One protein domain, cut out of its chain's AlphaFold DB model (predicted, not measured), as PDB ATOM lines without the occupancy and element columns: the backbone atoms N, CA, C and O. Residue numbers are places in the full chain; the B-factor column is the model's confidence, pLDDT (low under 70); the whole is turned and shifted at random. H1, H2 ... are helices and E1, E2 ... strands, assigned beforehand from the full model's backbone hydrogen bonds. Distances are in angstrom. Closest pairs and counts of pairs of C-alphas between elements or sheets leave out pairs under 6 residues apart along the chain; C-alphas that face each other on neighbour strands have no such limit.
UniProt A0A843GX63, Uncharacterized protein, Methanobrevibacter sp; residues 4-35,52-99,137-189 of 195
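This is residues 4 to 35, 52 to 99 and 137 to 189 of the 195 residues of an uncharacterized protein of Methanobrevibacter sp (UniProt A0A843GX63). A small sheet of three strands lies near the middle, with H1 over one face, and H1, H2 and H4 run side by side there as a triangle of helices, H2 the one farthest from the sheet. H3 stands nearly at right angles to H1 beside the edge strand E1, and H5 lies at the far end of the long axis from H2, where residues 177 to 182 stick out. The printed part has 133 residues with five named helices and three named strands, in the order E1 E2 H1 H2 H3 H4 E3 H5 along the chain; the sheet's order is E1 E3 E2, all antiparallel. The class is mixed, helices and strands, with 60 residues in named elements, under half of the printed part. The whole is compact, with a radius of gyration of the C-alphas of 14.7 A and spans of 46 by 35 by 32 A.

E3, residues 163 to 167, is the inner strand of the sheet. Its neighbour E1, residues 17 to 21, is an edge strand and antiparallel at 157 degrees, with N 20 and O 164 within hydrogen-bond range at 2.8 A and N 166 and O 18 at 2.9 A. The other edge strand, E2, residues 63 to 65, is antiparallel to E3 at 158 degrees, with N 65 and O 165 within range at 2.8 A. H1, residues 68 to 78, is on the sheet in two layers, a helix on one face of a sheet. Its height over the sheet is 9.9 A, from a local plane that only just has enough C-alphas of the sheet, 6. It lies over E3, with 6 of its 11 C-alphas on that strand and 2 on E2, only just short of lying over E2, and runs slantwise to the strands at 54 degrees to E3 on the local plane. H1 is the hub and touches three helices. H2, residues 83 to 96, touches H1 with residues 86 to 89 alone, closest at the C-alphas of Tyr 76 and Arg 86, 6.2 A; the two form a helical hairpin, opposite ways at a shallow tilt of 10 degrees. H4, residues 154 to 159, touches H1, closest at the C-alphas of Met 68 and Ile 158, 5.6 A, opposite ways at a shallow tilt of 26 degrees. H3, residues 142 to 150, touches H1 only at their ends, closest at the C-alphas of Cys 78 and Leu 143, 6.4 A, about perpendicular at 74 degrees; it only grazes the sheet, with residues 142 to 146. H5, residues 174 to 180, touches no helix and is only just not on the sheet, with 4 pairs of C-alphas within 10 A. In H1, H2, H3, H4 and H5 every O i to N i+4 pair is within hydrogen-bond range.

E1 begins at C-alpha 17, (-12.879, 129.906, 19.947), and is 13.4 A long; E3 is 13.2 A and E2 is 6.2 A. H2, the longest helix, runs 19.8 A to C-alpha 96 at (0.335, 147.469, 6.505). H1 is 15.3 A, H3 12.2 A, H4 8.6 A and H5 9.9 A, ending at C-alpha 180, (-9.053, 115.666, 30.586).

The C-alphas of Lys 99 and Lys 180 are the two farthest apart, 46.6 A. Residues 36 to 51 are not printed, with 19.3 A between C-alphas 35 and 52, and residues 100 to 136 are not printed, with 26.4 A between C-alphas 99 and 137. Of the links that are printed whole, E3 to H5 is short and the others are tight. The mean pLDDT of the printed part is 77.4, and 33 residues are under 70, among them 4 to 15 and 23 to 35.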
ATOM      1  N   ILE A   4      -4.647 132.702  29.186       49.00
ATOM      2  CA  ILE A   4      -5.728 132.459  28.224       49.00
ATOM      3  C   ILE A   4      -6.907 133.316  28.683       49.00
ATOM      4  O   ILE A   4      -7.460 133.115  29.767       49.00
ATOM      5  N   ARG A   5      -7.216 134.358  27.909       48.19
ATOM      6  CA  ARG A   5      -8.229 135.348  28.260       48.19
ATOM      7  C   ARG A   5      -9.543 134.942  27.610       48.19
ATOM      8  O   ARG A   5      -9.766 135.142  26.424       48.19
ATOM      9  N   THR A   6     -10.405 134.342  28.414       45.06
ATOM     10  CA  THR A   6     -11.725 133.896  27.982       45.06
ATOM     11  C   THR A   6     -12.653 135.099  27.779       45.06
ATOM     12  O   THR A   6     -13.227 135.614  28.741       45.06
ATOM     13  N   GLY A   7     -12.882 135.498  26.532       38.12
ATOM     14  CA  GLY A   7     -14.259 135.365  26.073       38.12
ATOM     15  C   GLY A   7     -14.396 133.880  25.791       38.12
ATOM     16  O   GLY A   7     -13.588 133.365  25.030       38.12
ATOM     17  N   THR A   8     -15.220 133.224  26.600       41.53
ATOM     18  CA  THR A   8     -15.671 131.826  26.605       41.53
ATOM     19  C   THR A   8     -15.205 130.977  25.411       41.53
ATOM     20  O   THR A   8     -15.204 131.441  24.280       41.53
ATOM     21  N   PHE A   9     -14.949 129.679  25.616       46.66
ATOM     22  CA  PHE A   9     -15.414 128.741  24.588       46.66
ATOM     23  C   PHE A   9     -16.910 129.031  24.480       46.66
ATOM     24  O   PHE A   9     -17.694 128.565  25.307       46.66
ATOM     25  N   GLU A  10     -17.279 129.956  23.603       42.38
ATOM     26  CA  GLU A  10     -18.655 130.303  23.317       42.38
ATOM     27  C   GLU A  10     -19.149 129.122  22.513       42.38
ATOM     28  O   GLU A  10     -19.121 129.086  21.293       42.38
ATOM     29  N   THR A  11     -19.470 128.081  23.272       42.38
ATOM     30  CA  THR A  11     -20.189 126.926  22.800       42.38
ATOM     31  C   THR A  11     -21.612 127.408  22.599       42.38
ATOM     32  O   THR A  11     -22.461 127.345  23.487       42.38
ATOM     33  N   ASN A  12     -21.891 127.915  21.410       48.47
ATOM     34  CA  ASN A  12     -23.146 127.507  20.813       48.47
ATOM     35  C   ASN A  12     -22.950 126.077  20.264       48.47
ATOM     36  O   ASN A  12     -21.872 125.493  20.374       48.47
ATOM     37  N   SER A  13     -23.996 125.454  19.737       49.03
ATOM     38  CA  SER A  13     -23.957 124.047  19.325       49.03
ATOM     39  C   SER A  13     -23.094 123.748  18.075       49.03
ATOM     40  O   SER A  13     -23.445 122.807  17.360       49.03
ATOM     41  N   SER A  14     -22.093 124.580  17.729       56.12
ATOM     42  CA  SER A  14     -21.236 124.375  16.547       56.12
ATOM     43  C   SER A  14     -19.776 124.890  16.605       56.12
ATOM     44  O   SER A  14     -18.988 124.558  15.725       56.12
ATOM     45  N   SER A  15     -19.315 125.686  17.578       61.91
ATOM     46  CA  SER A  15     -17.894 126.110  17.579       61.91
ATOM     47  C   SER A  15     -17.334 126.459  18.949       61.91
ATOM     48  O   SER A  15     -18.067 126.736  19.891       61.91
ATOM     49  N   SER A  16     -16.006 126.433  19.098       71.31
ATOM     50  CA  SER A  16     -15.347 127.036  20.254       71.31
ATOM     51  C   SER A  16     -14.054 127.748  19.888       71.31
ATOM     52  O   SER A  16     -13.145 127.189  19.279       71.31
ATOM     53  N   HIS A  17     -13.982 129.016  20.273       78.56
ATOM     54  CA  HIS A  17     -12.879 129.906  19.947       78.56
ATOM     55  C   HIS A  17     -12.348 130.540  21.230       78.56
ATOM     56  O   HIS A  17     -13.075 130.701  22.208       78.56
ATOM     57  N   SER A  18     -11.067 130.887  21.275       75.88
ATOM     58  CA  SER A  18     -10.475 131.523  22.453       75.88
ATOM     59  C   SER A  18      -9.373 132.492  22.081       75.88
ATOM     60  O   SER A  18      -8.435 132.135  21.366       75.88
ATOM     61  N   LEU A  19      -9.442 133.696  22.647       80.62
ATOM     62  CA  LEU A  19      -8.340 134.642  22.624       80.62
ATOM     63  C   LEU A  19      -7.311 134.289  23.703       80.62
ATOM     64  O   LEU A  19      -7.597 134.200  24.897       80.62
ATOM     65  N   VAL A  20      -6.062 134.138  23.296       80.06
ATOM     66  CA  VAL A  20      -4.929 133.933  24.193       80.06
ATOM     67  C   VAL A  20      -4.017 135.143  24.095       80.06
ATOM     68  O   VAL A  20      -3.578 135.504  23.005       80.06
ATOM     69  N   ILE A  21      -3.701 135.754  25.243       77.38
ATOM     70  CA  ILE A  21      -2.642 136.761  25.327       77.38
ATOM     71  C   ILE A  21      -1.403 136.071  25.882       77.38
ATOM     72  O   ILE A  21      -1.270 135.809  27.083       77.38
ATOM     73  N   ALA A  22      -0.493 135.734  24.979       74.56
ATOM     74  CA  ALA A  22       0.743 135.065  25.320       74.56
ATOM     75  C   ALA A  22       1.624 135.977  26.204       74.56
ATOM     76  O   ALA A  22       1.739 137.173  25.947       74.56
ATOM     77  N   PRO A  23       2.294 135.447  27.239       66.94
ATOM     78  CA  PRO A  23       3.126 136.234  28.154       66.94
ATOM     79  C   PRO A  23       4.492 136.570  27.552       66.94
ATOM     80  O   PRO A  23       5.167 137.494  27.989       66.94
ATOM     81  N   LYS A  24       4.900 135.790  26.554       66.38
ATOM     82  CA  LYS A  24       6.041 136.036  25.690       66.38
ATOM     83  C   LYS A  24       5.520 136.012  24.266       66.38
ATOM     84  O   LYS A  24       4.672 135.172  23.959       66.38
ATOM     85  N   ALA A  25       6.043 136.885  23.416       62.06
ATOM     86  CA  ALA A  25       5.866 136.712  21.989       62.06
ATOM     87  C   ALA A  25       6.424 135.326  21.643       62.06
ATOM     88  O   ALA A  25       7.553 134.998  22.014       62.06
ATOM     89  N   TYR A  26       5.645 134.496  20.951       61.53
ATOM     90  CA  TYR A  26       6.092 133.163  20.530       61.53
ATOM     91  C   TYR A  26       7.227 133.216  19.474       61.53
ATOM     92  O   TYR A  26       7.647 132.179  18.961       61.53
ATOM     93  N   THR A  27       7.785 134.411  19.214       51.00
ATOM     94  CA  THR A  27       8.942 134.699  18.351       51.00
ATOM     95  C   THR A  27      10.185 133.893  18.723       51.00
ATOM     96  O   THR A  27      10.982 133.599  17.839       51.00
ATOM     97  N   GLU A  28      10.353 133.496  19.990       51.44
ATOM     98  CA  GLU A  28      11.489 132.657  20.419       51.44
ATOM     99  C   GLU A  28      11.349 131.180  19.992       51.44
ATOM    100  O   GLU A  28      12.360 130.503  19.831       51.44
ATOM    101  N   VAL A  29      10.124 130.667  19.787       51.81
ATOM    102  CA  VAL A  29       9.871 129.254  19.420       51.81
ATOM    103  C   VAL A  29       9.824 129.062  17.899       51.81
ATOM    104  O   VAL A  29      10.127 127.980  17.406       51.81
ATOM    105  N   TYR A  30       9.532 130.123  17.143       52.47
ATOM    106  CA  TYR A  30       9.552 130.106  15.684       52.47
ATOM    107  C   TYR A  30      10.151 131.410  15.146       52.47
ATOM    108  O   TYR A  30       9.452 132.405  14.969       52.47
ATOM    109  N   SER A  31      11.431 131.378  14.761       48.56
ATOM    110  CA  SER A  31      12.112 132.439  13.990       48.56
ATOM    111  C   SER A  31      11.475 132.721  12.613       48.56
ATOM    112  O   SER A  31      11.981 133.533  11.846       48.56
ATOM    113  N   TYR A  32      10.376 132.031  12.295       49.31
ATOM    114  CA  TYR A  32       9.603 132.086  11.059       49.31
ATOM    115  C   TYR A  32       8.283 132.856  11.195       49.31
ATOM    116  O   TYR A  32       7.524 132.892  10.227       49.31
ATOM    117  N   MET A  33       7.970 133.445  12.361       54.66
ATOM    118  CA  MET A  33       6.778 134.288  12.501       54.66
ATOM    119  C   MET A  33       6.918 135.522  11.610       54.66
ATOM    120  O   MET A  33       7.526 136.527  11.978       54.66
ATOM    121  N   LYS A  34       6.359 135.421  10.407       59.78
ATOM    122  CA  LYS A  34       6.189 136.537   9.492       59.78
ATOM    123  C   LYS A  34       5.187 137.498  10.125       59.78
ATOM    124  O   LYS A  34       3.977 137.307  10.027       59.78
ATOM    125  N   ASN A  35       5.696 138.535  10.788       68.00
ATOM    126  CA  ASN A  35       4.923 139.726  11.165       68.00
ATOM    127  C   ASN A  35       4.648 140.596   9.926       68.00
ATOM    128  O   ASN A  35       4.773 141.815   9.956       68.00
ATOM    129  N   TYR A  52      -5.081 128.761  -1.208       69.38
ATOM    130  CA  TYR A  52      -4.588 127.588  -0.461       69.38
ATOM    131  C   TYR A  52      -5.337 127.234   0.847       69.38
ATOM    132  O   TYR A  52      -4.786 126.520   1.685       69.38
ATOM    133  N   GLY A  53      -6.577 127.695   1.056       71.69
ATOM    134  CA  GLY A  53      -7.369 127.279   2.219       71.69
ATOM    135  C   GLY A  53      -8.670 128.053   2.402       71.69
ATOM    136  O   GLY A  53      -8.769 129.211   2.010       71.69
ATOM    137  N   GLY A  54      -9.661 127.423   3.036       76.50
ATOM    138  CA  GLY A  54     -10.952 128.053   3.326       76.50
ATOM    139  C   GLY A  54     -10.857 129.241   4.294       76.50
ATOM    140  O   GLY A  54      -9.836 129.449   4.955       76.50
ATOM    141  N   LEU A  55     -11.938 130.016   4.380       83.56
ATOM    142  CA  LEU A  55     -12.109 131.139   5.316       83.56
ATOM    143  C   LEU A  55     -13.208 130.863   6.349       83.56
ATOM    144  O   LEU A  55     -13.693 131.774   7.018       83.56
ATOM    145  N   TYR A  56     -13.614 129.602   6.458       84.25
ATOM    146  CA  TYR A  56     -14.540 129.139   7.470       84.25
ATOM    147  C   TYR A  56     -13.734 128.603   8.640       84.25
ATOM    148  O   TYR A  56     -12.910 127.707   8.467       84.25
ATOM    149  N   PHE A  57     -13.964 129.202   9.800       85.00
ATOM    150  CA  PHE A  57     -13.369 128.822  11.073       85.00
ATOM    151  C   PHE A  57     -14.428 128.318  12.060       85.00
ATOM    152  O   PHE A  57     -14.060 127.749  13.084       85.00
ATOM    153  N   GLY A  58     -15.722 128.472  11.746       75.62
ATOM    154  CA  GLY A  58     -16.780 127.739  12.445       75.62
ATOM    155  C   GLY A  58     -16.551 126.236  12.281       75.62
ATOM    156  O   GLY A  58     -15.995 125.806  11.264       75.62
ATOM    157  N   ARG A  59     -16.892 125.432  13.296       73.81
ATOM    158  CA  ARG A  59     -16.839 123.954  13.225       73.81
ATOM    159  C   ARG A  59     -15.501 123.373  12.741       73.81
ATOM    160  O   ARG A  59     -15.438 122.302  12.134       73.81
ATOM    161  N   SER A  60     -14.412 124.124  12.902       78.12
ATOM    162  CA  SER A  60     -13.126 123.794  12.291       78.12
ATOM    163  C   SER A  60     -12.285 122.915  13.212       78.12
ATOM    164  O   SER A  60     -12.394 123.034  14.434       78.12
ATOM    165  N   PRO A  61     -11.418 122.040  12.665       81.00
ATOM    166  CA  PRO A  61     -10.463 121.295  13.476       81.00
ATOM    167  C   PRO A  61      -9.615 122.215  14.350       81.00
ATOM    168  O   PRO A  61      -9.469 123.401  14.053       81.00
ATOM    169  N   PHE A  62      -8.980 121.636  15.371       83.50
ATOM    170  CA  PHE A  62      -8.065 122.371  16.235       83.50
ATOM    171  C   PHE A  62      -7.012 123.145  15.428       83.50
ATOM    172  O   PHE A  62      -6.232 122.558  14.671       83.50
ATOM    173  N   GLN A  63      -6.973 124.460  15.618       86.69
ATOM    174  CA  GLN A  63      -6.024 125.364  14.980       86.69
ATOM    175  C   GLN A  63      -5.512 126.390  15.988       86.69
ATOM    176  O   GLN A  63      -6.232 126.853  16.872       86.69
ATOM    177  N   VAL A  64      -4.251 126.779  15.815       85.81
ATOM    178  CA  VAL A  64      -3.648 127.907  16.524       85.81
ATOM    179  C   VAL A  64      -3.327 128.957  15.474       85.81
ATOM    180  O   VAL A  64      -2.479 128.734  14.616       85.81
ATOM    181  N   LEU A  65      -4.030 130.081  15.534       88.69
ATOM    182  CA  LEU A  65      -3.923 131.207  14.616       88.69
ATOM    183  C   LEU A  65      -3.057 132.278  15.276       88.69
ATOM    184  O   LEU A  65      -3.452 132.882  16.276       88.69
ATOM    185  N   TYR A  66      -1.853 132.485  14.756       84.62
ATOM    186  CA  TYR A  66      -0.850 133.334  15.412       84.62
ATOM    187  C   TYR A  66      -0.081 134.233  14.444       84.62
ATOM    188  O   TYR A  66       0.511 135.223  14.880       84.62
ATOM    189  N   THR A  67      -0.082 133.935  13.143       86.56
ATOM    190  CA  THR A  67       0.569 134.798  12.152       86.56
ATOM    191  C   THR A  67      -0.294 136.016  11.822       86.56
ATOM    192  O   THR A  67      -1.499 136.044  12.089       86.56
ATOM    193  N   MET A  68       0.313 137.047  11.224       89.12
ATOM    194  CA  MET A  68      -0.441 138.197  10.713       89.12
ATOM    195  C   MET A  68      -1.494 137.752   9.686       89.12
ATOM    196  O   MET A  68      -2.632 138.211   9.741       89.12
ATOM    197  N   GLU A  69      -1.138 136.812   8.804       89.06
ATOM    198  CA  GLU A  69      -2.060 136.212   7.836       89.06
ATOM    199  C   GLU A  69      -3.256 135.544   8.526       89.06
ATOM    200  O   GLU A  69      -4.399 135.838   8.176       89.06
ATOM    201  N   ASP A  70      -3.003 134.673   9.507       89.62
ATOM    202  CA  ASP A  70      -4.069 133.939  10.196       89.62
ATOM    203  C   ASP A  70      -5.048 134.902  10.860       89.62
ATOM    204  O   ASP A  70      -6.259 134.749  10.736       89.62
ATOM    205  N   LYS A  71      -4.519 135.931  11.530       92.06
ATOM    206  CA  LYS A  71      -5.329 136.930  12.227       92.06
ATOM    207  C   LYS A  71      -6.132 137.793  11.259       92.06
ATOM    208  O   LYS A  71      -7.281 138.100  11.561       92.06
ATOM    209  N   ILE A  72      -5.580 138.135  10.092       93.44
ATOM    210  CA  ILE A  72      -6.320 138.835   9.032       93.44
ATOM    211  C   ILE A  72      -7.470 137.960   8.524       93.44
ATOM    212  O   ILE A  72      -8.610 138.416   8.474       93.44
ATOM    213  N   ARG A  73      -7.188 136.699   8.175       92.06
ATOM    214  CA  ARG A  73      -8.198 135.756   7.666       92.06
ATOM    215  C   ARG A  73      -9.293 135.500   8.701       92.06
ATOM    216  O   ARG A  73     -10.470 135.507   8.356       92.06
ATOM    217  N   TYR A  74      -8.908 135.351   9.966       92.19
ATOM    218  CA  TYR A  74      -9.829 135.187  11.083       92.19
ATOM    219  C   TYR A  74     -10.711 136.419  11.301       92.19
ATOM    220  O   TYR A  74     -11.928 136.293  11.398       92.19
ATOM    221  N   ALA A  75     -10.120 137.619  11.332       93.62
ATOM    222  CA  ALA A  75     -10.868 138.865  11.476       93.62
ATOM    223  C   ALA A  75     -11.876 139.042  10.334       93.62
ATOM    224  O   ALA A  75     -13.037 139.356  10.581       93.62
ATOM    225  N   TYR A  76     -11.459 138.757   9.099       91.44
ATOM    226  CA  TYR A  76     -12.333 138.814   7.930       91.44
ATOM    227  C   TYR A  76     -13.537 137.866   8.047       91.44
ATOM    228  O   TYR A  76     -14.663 138.246   7.720       91.44
ATOM    229  N   ALA A  77     -13.312 136.651   8.558       89.06
ATOM    230  CA  ALA A  77     -14.368 135.681   8.827       89.06
ATOM    231  C   ALA A  77     -15.306 136.130   9.965       89.06
ATOM    232  O   ALA A  77     -16.519 136.025   9.820       89.06
ATOM    233  N   CYS A  78     -14.781 136.711  11.051       88.94
ATOM    234  CA  CYS A  78     -15.602 137.284  12.130       88.94
ATOM    235  C   CYS A  78     -16.478 138.461  11.679       88.94
ATOM    236  O   CYS A  78     -17.474 138.769  12.334       88.94
ATOM    237  N   PHE A  79     -16.103 139.146  10.598       88.00
ATOM    238  CA  PHE A  79     -16.831 140.291  10.052       88.00
ATOM    239  C   PHE A  79     -17.725 139.906   8.867       88.00
ATOM    240  O   PHE A  79     -18.037 140.757   8.044       88.00
ATOM    241  N   GLU A  80     -18.136 138.636   8.743       82.19
ATOM    242  CA  GLU A  80     -18.994 138.146   7.648       82.19
ATOM    243  C   GLU A  80     -20.201 139.051   7.367       82.19
ATOM    244  O   GLU A  80     -20.458 139.391   6.216       82.19
ATOM    245  N   TYR A  81     -20.877 139.506   8.422       80.44
ATOM    246  CA  TYR A  81     -22.081 140.335   8.334       80.44
ATOM    247  C   TYR A  81     -21.833 141.825   8.630       80.44
ATOM    248  O   TYR A  81     -22.787 142.584   8.778       80.44
ATOM    249  N   ASP A  82     -20.571 142.251   8.743       83.56
ATOM    250  CA  ASP A  82     -20.192 143.619   9.120       83.56
ATOM    251  C   ASP A  82     -19.313 144.258   8.033       83.56
ATOM    252  O   ASP A  82     -18.081 144.160   8.030       83.56
ATOM    253  N   VAL A  83     -19.980 144.901   7.071       80.94
ATOM    254  CA  VAL A  83     -19.343 145.518   5.896       80.94
ATOM    255  C   VAL A  83     -18.398 146.649   6.297       80.94
ATOM    256  O   VAL A  83     -17.321 146.780   5.717       80.94
ATOM    257  N   GLU A  84     -18.764 147.440   7.306       85.62
ATOM    258  CA  GLU A  84     -17.937 148.548   7.788       85.62
ATOM    259  C   GLU A  84     -16.639 148.021   8.408       85.62
ATOM    260  O   GLU A  84     -15.554 148.520   8.098       85.62
ATOM    261  N   LYS A  85     -16.713 146.947   9.205       88.31
ATOM    262  CA  LYS A  85     -15.517 146.294   9.755       88.31
ATOM    263  C   LYS A  85     -14.675 145.580   8.707       88.31
ATOM    264  O   LYS A  85     -13.448 145.591   8.816       88.31
ATOM    265  N   ARG A  86     -15.285 145.001   7.668       88.00
ATOM    266  CA  ARG A  86     -14.531 144.477   6.514       88.00
ATOM    267  C   ARG A  86     -13.780 145.591   5.787       88.00
ATOM    268  O   ARG A  86     -12.616 145.391   5.447       88.00
ATOM    269  N   ALA A  87     -14.403 146.752   5.587       86.25
ATOM    270  CA  ALA A  87     -13.749 147.907   4.978       86.25
ATOM    271  C   ALA A  87     -12.574 148.412   5.837       86.25
ATOM    272  O   ALA A  87     -11.469 148.552   5.316       86.25
ATOM    273  N   GLU A  88     -12.770 148.564   7.154       91.38
ATOM    274  CA  GLU A  88     -11.706 148.932   8.108       91.38
ATOM    275  C   GLU A  88     -10.515 147.959   8.031       91.38
ATOM    276  O   GLU A  88      -9.353 148.372   7.984       91.38
ATOM    277  N   LEU A  89     -10.789 146.651   7.966       93.38
ATOM    278  CA  LEU A  89      -9.755 145.626   7.828       93.38
ATOM    279  C   LEU A  89      -9.003 145.736   6.491       93.38
ATOM    280  O   LEU A  89      -7.783 145.596   6.475       93.38
ATOM    281  N   ILE A  90      -9.700 145.984   5.379       90.44
ATOM    282  CA  ILE A  90      -9.080 146.137   4.053       90.44
ATOM    283  C   ILE A  90      -8.170 147.369   4.015       90.44
ATOM    284  O   ILE A  90      -7.028 147.267   3.565       90.44
ATOM    285  N   GLU A  91      -8.628 148.506   4.539       90.56
ATOM    286  CA  GLU A  91      -7.808 149.716   4.656       90.56
ATOM    287  C   GLU A  91      -6.557 149.462   5.501       90.56
ATOM    288  O   GLU A  91      -5.448 149.850   5.118       90.56
ATOM    289  N   LEU A  92      -6.704 148.746   6.619       94.12
ATOM    290  CA  LEU A  92      -5.581 148.354   7.464       94.12
ATOM    291  C   LEU A  92      -4.597 147.433   6.725       94.12
ATOM    292  O   LEU A  92      -3.391 147.645   6.815       94.12
ATOM    293  N   ILE A  93      -5.075 146.439   5.971       91.88
ATOM    294  CA  ILE A  93      -4.228 145.547   5.160       91.88
ATOM    295  C   ILE A  93      -3.382 146.358   4.170       91.88
ATOM    296  O   ILE A  93      -2.168 146.157   4.088       91.88
ATOM    297  N   MET A  94      -4.006 147.297   3.457       89.75
ATOM    298  CA  MET A  94      -3.330 148.153   2.478       89.75
ATOM    299  C   MET A  94      -2.346 149.124   3.147       89.75
ATOM    300  O   MET A  94      -1.259 149.366   2.623       89.75
ATOM    301  N   LYS A  95      -2.677 149.632   4.343       92.12
ATOM    302  CA  LYS A  95      -1.760 150.424   5.179       92.12
ATOM    303  C   LYS A  95      -0.536 149.606   5.606       92.12
ATOM    304  O   LYS A  95       0.578 150.125   5.579       92.12
ATOM    305  N   LEU A  96      -0.731 148.349   6.013       90.69
ATOM    306  CA  LEU A  96       0.335 147.469   6.505       90.69
ATOM    307  C   LEU A  96       1.241 146.947   5.382       90.69
ATOM    308  O   LEU A  96       2.428 146.726   5.616       90.69
ATOM    309  N   ASN A  97       0.714 146.764   4.170       89.12
ATOM    310  CA  ASN A  97       1.501 146.385   3.001       89.12
ATOM    311  C   ASN A  97       1.074 147.202   1.765       89.12
ATOM    312  O   ASN A  97       0.163 146.792   1.047       89.12
ATOM    313  N   PRO A  98       1.784 148.305   1.456       88.50
ATOM    314  CA  PRO A  98       1.452 149.194   0.338       88.50
ATOM    315  C   PRO A  98       1.525 148.560  -1.057       88.50
ATOM    316  O   PRO A  98       1.081 149.175  -2.023       88.50
ATOM    317  N   LYS A  99       2.109 147.359  -1.201       89.25
ATOM    318  CA  LYS A  99       2.063 146.614  -2.470       89.25
ATOM    319  C   LYS A  99       0.663 146.065  -2.751       89.25
ATOM    320  O   LYS A  99       0.363 145.748  -3.896       89.25
ATOM    321  N   GLY A 137     -16.648 132.467   7.489       73.50
ATOM    322  CA  GLY A 137     -17.368 132.753   8.735       73.50
ATOM    323  C   GLY A 137     -16.809 132.041   9.962       73.50
ATOM    324  O   GLY A 137     -16.042 131.082   9.860       73.50
ATOM    325  N   THR A 138     -17.193 132.522  11.140       72.50
ATOM    326  CA  THR A 138     -16.844 131.941  12.452       72.50
ATOM    327  C   THR A 138     -18.083 131.510  13.241       72.50
ATOM    328  O   THR A 138     -17.975 131.292  14.438       72.50
ATOM    329  N   ASP A 139     -19.251 131.435  12.593       68.31
ATOM    330  CA  ASP A 139     -20.599 131.276  13.175       68.31
ATOM    331  C   ASP A 139     -21.034 132.401  14.153       68.31
ATOM    332  O   ASP A 139     -22.231 132.656  14.279       68.31
ATOM    333  N   GLU A 140     -20.102 133.137  14.778       67.69
ATOM    334  CA  GLU A 140     -20.349 134.284  15.675       67.69
ATOM    335  C   GLU A 140     -19.276 135.388  15.555       67.69
ATOM    336  O   GLU A 140     -18.169 135.171  15.059       67.69
ATOM    337  N   SER A 141     -19.574 136.595  16.051       72.88
ATOM    338  CA  SER A 141     -18.713 137.789  15.974       72.88
ATOM    339  C   SER A 141     -17.718 137.928  17.145       72.88
ATOM    340  O   SER A 141     -17.563 139.002  17.735       72.88
ATOM    341  N   TYR A 142     -16.984 136.851  17.460       79.81
ATOM    342  CA  TYR A 142     -16.070 136.750  18.616       79.81
ATOM    343  C   TYR A 142     -15.093 137.924  18.774       79.81
ATOM    344  O   TYR A 142     -14.925 138.473  19.866       79.81
ATOM    345  N   LEU A 143     -14.442 138.325  17.678       87.94
ATOM    346  CA  LEU A 143     -13.370 139.320  17.716       87.94
ATOM    347  C   LEU A 143     -13.854 140.683  18.224       87.94
ATOM    348  O   LEU A 143     -13.159 141.316  19.019       87.94
ATOM    349  N   GLN A 144     -15.052 141.119  17.822       87.25
ATOM    350  CA  GLN A 144     -15.597 142.409  18.252       87.25
ATOM    351  C   GLN A 144     -15.843 142.433  19.766       87.25
ATOM    352  O   GLN A 144     -15.484 143.400  20.448       87.25
ATOM    353  N   SER A 145     -16.403 141.346  20.304       84.62
ATOM    354  CA  SER A 145     -16.628 141.173  21.741       84.62
ATOM    355  C   SER A 145     -15.317 141.229  22.520       84.62
ATOM    356  O   SER A 145     -15.215 141.968  23.503       84.62
ATOM    357  N   TRP A 146     -14.277 140.533  22.052       87.25
ATOM    358  CA  TRP A 146     -12.964 140.550  22.698       87.25
ATOM    359  C   TRP A 146     -12.288 141.922  22.642       87.25
ATOM    360  O   TRP A 146     -11.766 142.370  23.663       87.25
ATOM    361  N   MET A 147     -12.326 142.602  21.492       89.19
ATOM    362  CA  MET A 147     -11.781 143.958  21.330       89.19
ATOM    363  C   MET A 147     -12.387 144.917  22.355       89.19
ATOM    364  O   MET A 147     -11.667 145.651  23.031       89.19
ATOM    365  N   LYS A 148     -13.713 144.858  22.529       88.06
ATOM    366  CA  LYS A 148     -14.438 145.670  23.510       88.06
ATOM    367  C   LYS A 148     -14.109 145.275  24.951       88.06
ATOM    368  O   LYS A 148     -13.875 146.147  25.782       88.06
ATOM    369  N   GLN A 149     -14.099 143.978  25.258       84.56
ATOM    370  CA  GLN A 149     -13.876 143.466  26.613       84.56
ATOM    371  C   GLN A 149     -12.455 143.742  27.116       84.56
ATOM    372  O   GLN A 149     -12.266 144.090  28.282       84.56
ATOM    373  N   TYR A 150     -11.456 143.566  26.254       83.94
ATOM    374  CA  TYR A 150     -10.043 143.673  26.615       83.94
ATOM    375  C   TYR A 150      -9.391 144.980  26.164       83.94
ATOM    376  O   TYR A 150      -8.207 145.173  26.437       83.94
ATOM    377  N   ASN A 151     -10.165 145.876  25.548       89.12
ATOM    378  CA  ASN A 151      -9.759 147.213  25.132       89.12
ATOM    379  C   ASN A 151      -8.504 147.203  24.246       89.12
ATOM    380  O   ASN A 151      -7.487 147.807  24.587       89.12
ATOM    381  N   PHE A 152      -8.594 146.496  23.118       91.38
ATOM    382  CA  PHE A 152      -7.586 146.513  22.059       91.38
ATOM    383  C   PHE A 152      -8.222 146.824  20.700       91.38
ATOM    384  O   PHE A 152      -9.406 146.574  20.464       91.38
ATOM    385  N   THR A 153      -7.418 147.372  19.801       95.75
ATOM    386  CA  THR A 153      -7.791 147.742  18.431       95.75
ATOM    387  C   THR A 153      -7.569 146.594  17.447       95.75
ATOM    388  O   THR A 153      -6.813 145.657  17.710       95.75
ATOM    389  N   LEU A 154      -8.185 146.683  16.263       95.38
ATOM    390  CA  LEU A 154      -7.953 145.716  15.189       95.38
ATOM    391  C   LEU A 154      -6.475 145.704  14.760       95.38
ATOM    392  O   LEU A 154      -5.886 144.637  14.607       95.38
ATOM    393  N   GLU A 155      -5.847 146.877  14.645       95.31
ATOM    394  CA  GLU A 155      -4.419 147.002  14.327       95.31
ATOM    395  C   GLU A 155      -3.534 146.320  15.377       95.31
ATOM    396  O   GLU A 155      -2.636 145.556  15.014       95.31
ATOM    397  N   GLU A 156      -3.814 146.510  16.668       93.38
ATOM    398  CA  GLU A 156      -3.102 145.807  17.740       93.38
ATOM    399  C   GLU A 156      -3.296 144.293  17.651       93.38
ATOM    400  O   GLU A 156      -2.318 143.557  17.756       93.38
ATOM    401  N   PHE A 157      -4.521 143.813  17.410       93.00
ATOM    402  CA  PHE A 157      -4.783 142.385  17.230       93.00
ATOM    403  C   PHE A 157      -3.954 141.802  16.082       93.00
ATOM    404  O   PHE A 157      -3.237 140.822  16.285       93.00
ATOM    405  N   ILE A 158      -3.981 142.427  14.901       92.56
ATOM    406  CA  ILE A 158      -3.279 141.948  13.702       92.56
ATOM    407  C   ILE A 158      -1.753 142.001  13.863       92.56
ATOM    408  O   ILE A 158      -1.060 141.051  13.490       92.56
ATOM    409  N   THR A 159      -1.208 143.064  14.451       89.56
ATOM    410  CA  THR A 159       0.247 143.310  14.451       89.56
ATOM    411  C   THR A 159       0.972 142.768  15.681       89.56
ATOM    412  O   THR A 159       2.157 142.448  15.594       89.56
ATOM    413  N   ASN A 160       0.293 142.607  16.820       87.81
ATOM    414  CA  ASN A 160       0.951 142.180  18.051       87.81
ATOM    415  C   ASN A 160       1.063 140.636  18.117       87.81
ATOM    416  O   ASN A 160       0.042 139.941  18.121       87.81
ATOM    417  N   PRO A 161       2.285 140.073  18.203       84.06
ATOM    418  CA  PRO A 161       2.519 138.623  18.215       84.06
ATOM    419  C   PRO A 161       2.081 137.931  19.515       84.06
ATOM    420  O   PRO A 161       2.177 136.711  19.629       84.06
ATOM    421  N   HIS A 162       1.643 138.691  20.518       83.44
ATOM    422  CA  HIS A 162       1.107 138.135  21.754       83.44
ATOM    423  C   HIS A 162      -0.356 137.697  21.624       83.44
ATOM    424  O   HIS A 162      -0.780 136.850  22.405       83.44
ATOM    425  N   TYR A 163      -1.120 138.241  20.670       87.06
ATOM    426  CA  TYR A 163      -2.486 137.785  20.419       87.06
ATOM    427  C   TYR A 163      -2.469 136.519  19.574       87.06
ATOM    428  O   TYR A 163      -1.956 136.512  18.455       87.06
ATOM    429  N   VAL A 164      -3.059 135.464  20.121       85.69
ATOM    430  CA  VAL A 164      -3.219 134.161  19.481       85.69
ATOM    431  C   VAL A 164      -4.685 133.770  19.587       85.69
ATOM    432  O   VAL A 164      -5.295 133.965  20.635       85.69
ATOM    433  N   VAL A 165      -5.249 133.210  18.523       87.31
ATOM    434  CA  VAL A 165      -6.588 132.618  18.565       87.31
ATOM    435  C   VAL A 165      -6.453 131.106  18.509       87.31
ATOM    436  O   VAL A 165      -5.779 130.567  17.637       87.31
ATOM    437  N   ILE A 166      -7.081 130.421  19.456       85.06
ATOM    438  CA  ILE A 166      -7.270 128.973  19.397       85.06
ATOM    439  C   ILE A 166      -8.675 128.728  18.861       85.06
ATOM    440  O   ILE A 166      -9.635 129.287  19.392       85.06
ATOM    441  N   VAL A 167      -8.775 127.907  17.824       85.56
ATOM    442  CA  VAL A 167     -10.037 127.423  17.261       85.56
ATOM    443  C   VAL A 167     -10.125 125.933  17.562       85.56
ATOM    444  O   VAL A 167      -9.156 125.215  17.338       85.56
ATOM    445  N   ASP A 168     -11.253 125.479  18.094       79.75
ATOM    446  CA  ASP A 168     -11.574 124.075  18.343       79.75
ATOM    447  C   ASP A 168     -13.084 123.885  18.162       79.75
ATOM    448  O   ASP A 168     -13.870 124.141  19.069       79.75
ATOM    449  N   GLY A 169     -13.504 123.498  16.958       74.25
ATOM    450  CA  GLY A 169     -14.899 123.175  16.666       74.25
ATOM    451  C   GLY A 169     -15.425 122.083  17.596       74.25
ATOM    452  O   GLY A 169     -14.690 121.167  17.989       74.25
ATOM    453  N   ASP A 170     -16.704 122.156  17.947       67.31
ATOM    454  CA  ASP A 170     -17.319 121.214  18.882       67.31
ATOM    455  C   ASP A 170     -17.465 119.796  18.290       67.31
ATOM    456  O   ASP A 170     -17.636 118.832  19.036       67.31
ATOM    457  N   GLU A 171     -17.299 119.614  16.976       69.31
ATOM    458  CA  GLU A 171     -17.157 118.292  16.349       69.31
ATOM    459  C   GLU A 171     -15.886 117.570  16.784       69.31
ATOM    460  O   GLU A 171     -15.839 116.339  16.779       69.31
ATOM    461  N   TYR A 172     -14.849 118.335  17.120       76.69
ATOM    462  CA  TYR A 172     -13.522 117.814  17.406       76.69
ATOM    463  C   TYR A 172     -13.246 117.788  18.904       76.69
ATOM    464  O   TYR A 172     -12.770 116.771  19.406       76.69
ATOM    465  N   ASN A 173     -13.589 118.864  19.629       74.75
ATOM    466  CA  ASN A 173     -13.425 118.965  21.085       74.75
ATOM    467  C   ASN A 173     -12.009 118.588  21.577       74.75
ATOM    468  O   ASN A 173     -11.845 118.084  22.698       74.75
ATOM    469  N   TYR A 174     -10.967 118.820  20.771       79.44
ATOM    470  CA  TYR A 174      -9.602 118.412  21.118       79.44
ATOM    471  C   TYR A 174      -9.125 119.091  22.392       79.44
ATOM    472  O   TYR A 174      -8.390 118.506  23.188       79.44
ATOM    473  N   PHE A 175      -9.564 120.318  22.631       74.38
ATOM    474  CA  PHE A 175      -9.225 121.058  23.825       74.38
ATOM    475  C   PHE A 175      -9.800 120.430  25.090       74.38
ATOM    476  O   PHE A 175      -9.103 120.322  26.101       74.38
ATOM    477  N   LYS A 176     -11.048 119.955  25.029       75.12
ATOM    478  CA  LYS A 176     -11.671 119.208  26.127       75.12
ATOM    479  C   LYS A 176     -10.871 117.948  26.441       75.12
ATOM    480  O   LYS A 176     -10.694 117.610  27.613       75.12
ATOM    481  N   ASP A 177     -10.362 117.268  25.421       81.81
ATOM    482  CA  ASP A 177      -9.538 116.078  25.606       81.81
ATOM    483  C   ASP A 177      -8.143 116.410  26.157       81.81
ATOM    484  O   ASP A 177      -7.700 115.760  27.106       81.81
ATOM    485  N   MET A 178      -7.490 117.475  25.679       81.06
ATOM    486  CA  MET A 178      -6.235 117.968  26.264       81.06
ATOM    487  C   MET A 178      -6.398 118.344  27.743       81.06
ATOM    488  O   MET A 178      -5.503 118.083  28.552       81.06
ATOM    489  N   TRP A 179      -7.545 118.911  28.122       76.00
ATOM    490  CA  TRP A 179      -7.858 119.199  29.518       76.00
ATOM    491  C   TRP A 179      -8.051 117.924  30.351       76.00
ATOM    492  O   TRP A 179      -7.417 117.783  31.395       76.00
ATOM    493  N   LYS A 180      -8.855 116.954  29.882       80.25
ATOM    494  CA  LYS A 180      -9.053 115.666  30.586       80.25
ATOM    495  C   LYS A 180      -7.742 114.913  30.813       80.25
ATOM    496  O   LYS A 180      -7.596 114.225  31.818       80.25
ATOM    497  N   LEU A 181      -6.806 115.027  29.872       85.56
ATOM    498  CA  LEU A 181      -5.483 114.409  29.951       85.56
ATOM    499  C   LEU A 181      -4.498 115.190  30.841       85.56
ATOM    500  O   LEU A 181      -3.373 114.738  31.040       85.56
ATOM    501  N   GLY A 182      -4.890 116.354  31.370       77.38
ATOM    502  CA  GLY A 182      -4.033 117.208  32.197       77.38
ATOM    503  C   GLY A 182      -2.923 117.923  31.421       77.38
ATOM    504  O   GLY A 182      -1.987 118.439  32.036       77.38
ATOM    505  N   ILE A 183      -3.010 117.959  30.085       79.00
ATOM    506  CA  ILE A 183      -2.075 118.697  29.222       79.00
ATOM    507  C   ILE A 183      -2.279 120.197  29.423       79.00
ATOM    508  O   ILE A 183      -1.301 120.937  29.545       79.00
ATOM    509  N   VAL A 184      -3.541 120.634  29.517       73.19
ATOM    510  CA  VAL A 184      -3.871 122.009  29.901       73.19
ATOM    511  C   VAL A 184      -4.430 122.056  31.313       73.19
ATOM    512  O   VAL A 184      -5.257 121.232  31.700       73.19
ATOM    513  N   LYS A 185      -3.943 123.020  32.095       70.88
ATOM    514  CA  LYS A 185      -4.213 123.140  33.529       70.88
ATOM    515  C   LYS A 185      -5.241 124.228  33.814       70.88
ATOM    516  O   LYS A 185      -5.364 125.193  33.071       70.88
ATOM    517  N   GLU A 186      -5.968 124.068  34.916       66.81
ATOM    518  CA  GLU A 186      -7.058 124.964  35.323       66.81
ATOM    519  C   GLU A 186      -6.592 126.408  35.586       66.81
ATOM    520  O   GLU A 186      -7.300 127.352  35.252       66.81
ATOM    521  N   ASP A 187      -5.366 126.589  36.083       70.00
ATOM    522  CA  ASP A 187      -4.742 127.896  36.333       70.00
ATOM    523  C   ASP A 187      -4.365 128.664  35.054       70.00
ATOM    524  O   ASP A 187      -3.982 129.834  35.121       70.00
ATOM    525  N   MET A 188      -4.480 128.029  33.885       65.62
ATOM    526  CA  MET A 188      -4.260 128.673  32.590       65.62
ATOM    527  C   MET A 188      -5.493 129.448  32.106       65.62
ATOM    528  O   MET A 188      -5.368 130.194  31.135       65.62
ATOM    529  N   TYR A 189      -6.648 129.325  32.779       64.81
ATOM    530  CA  TYR A 189      -7.930 129.905  32.364       64.81
ATOM    531  C   TYR A 189      -8.541 130.841  33.406       64.81
ATOM    532  O   TYR A 189      -8.350 130.679  34.608       64.81
TER     533      TYR A 189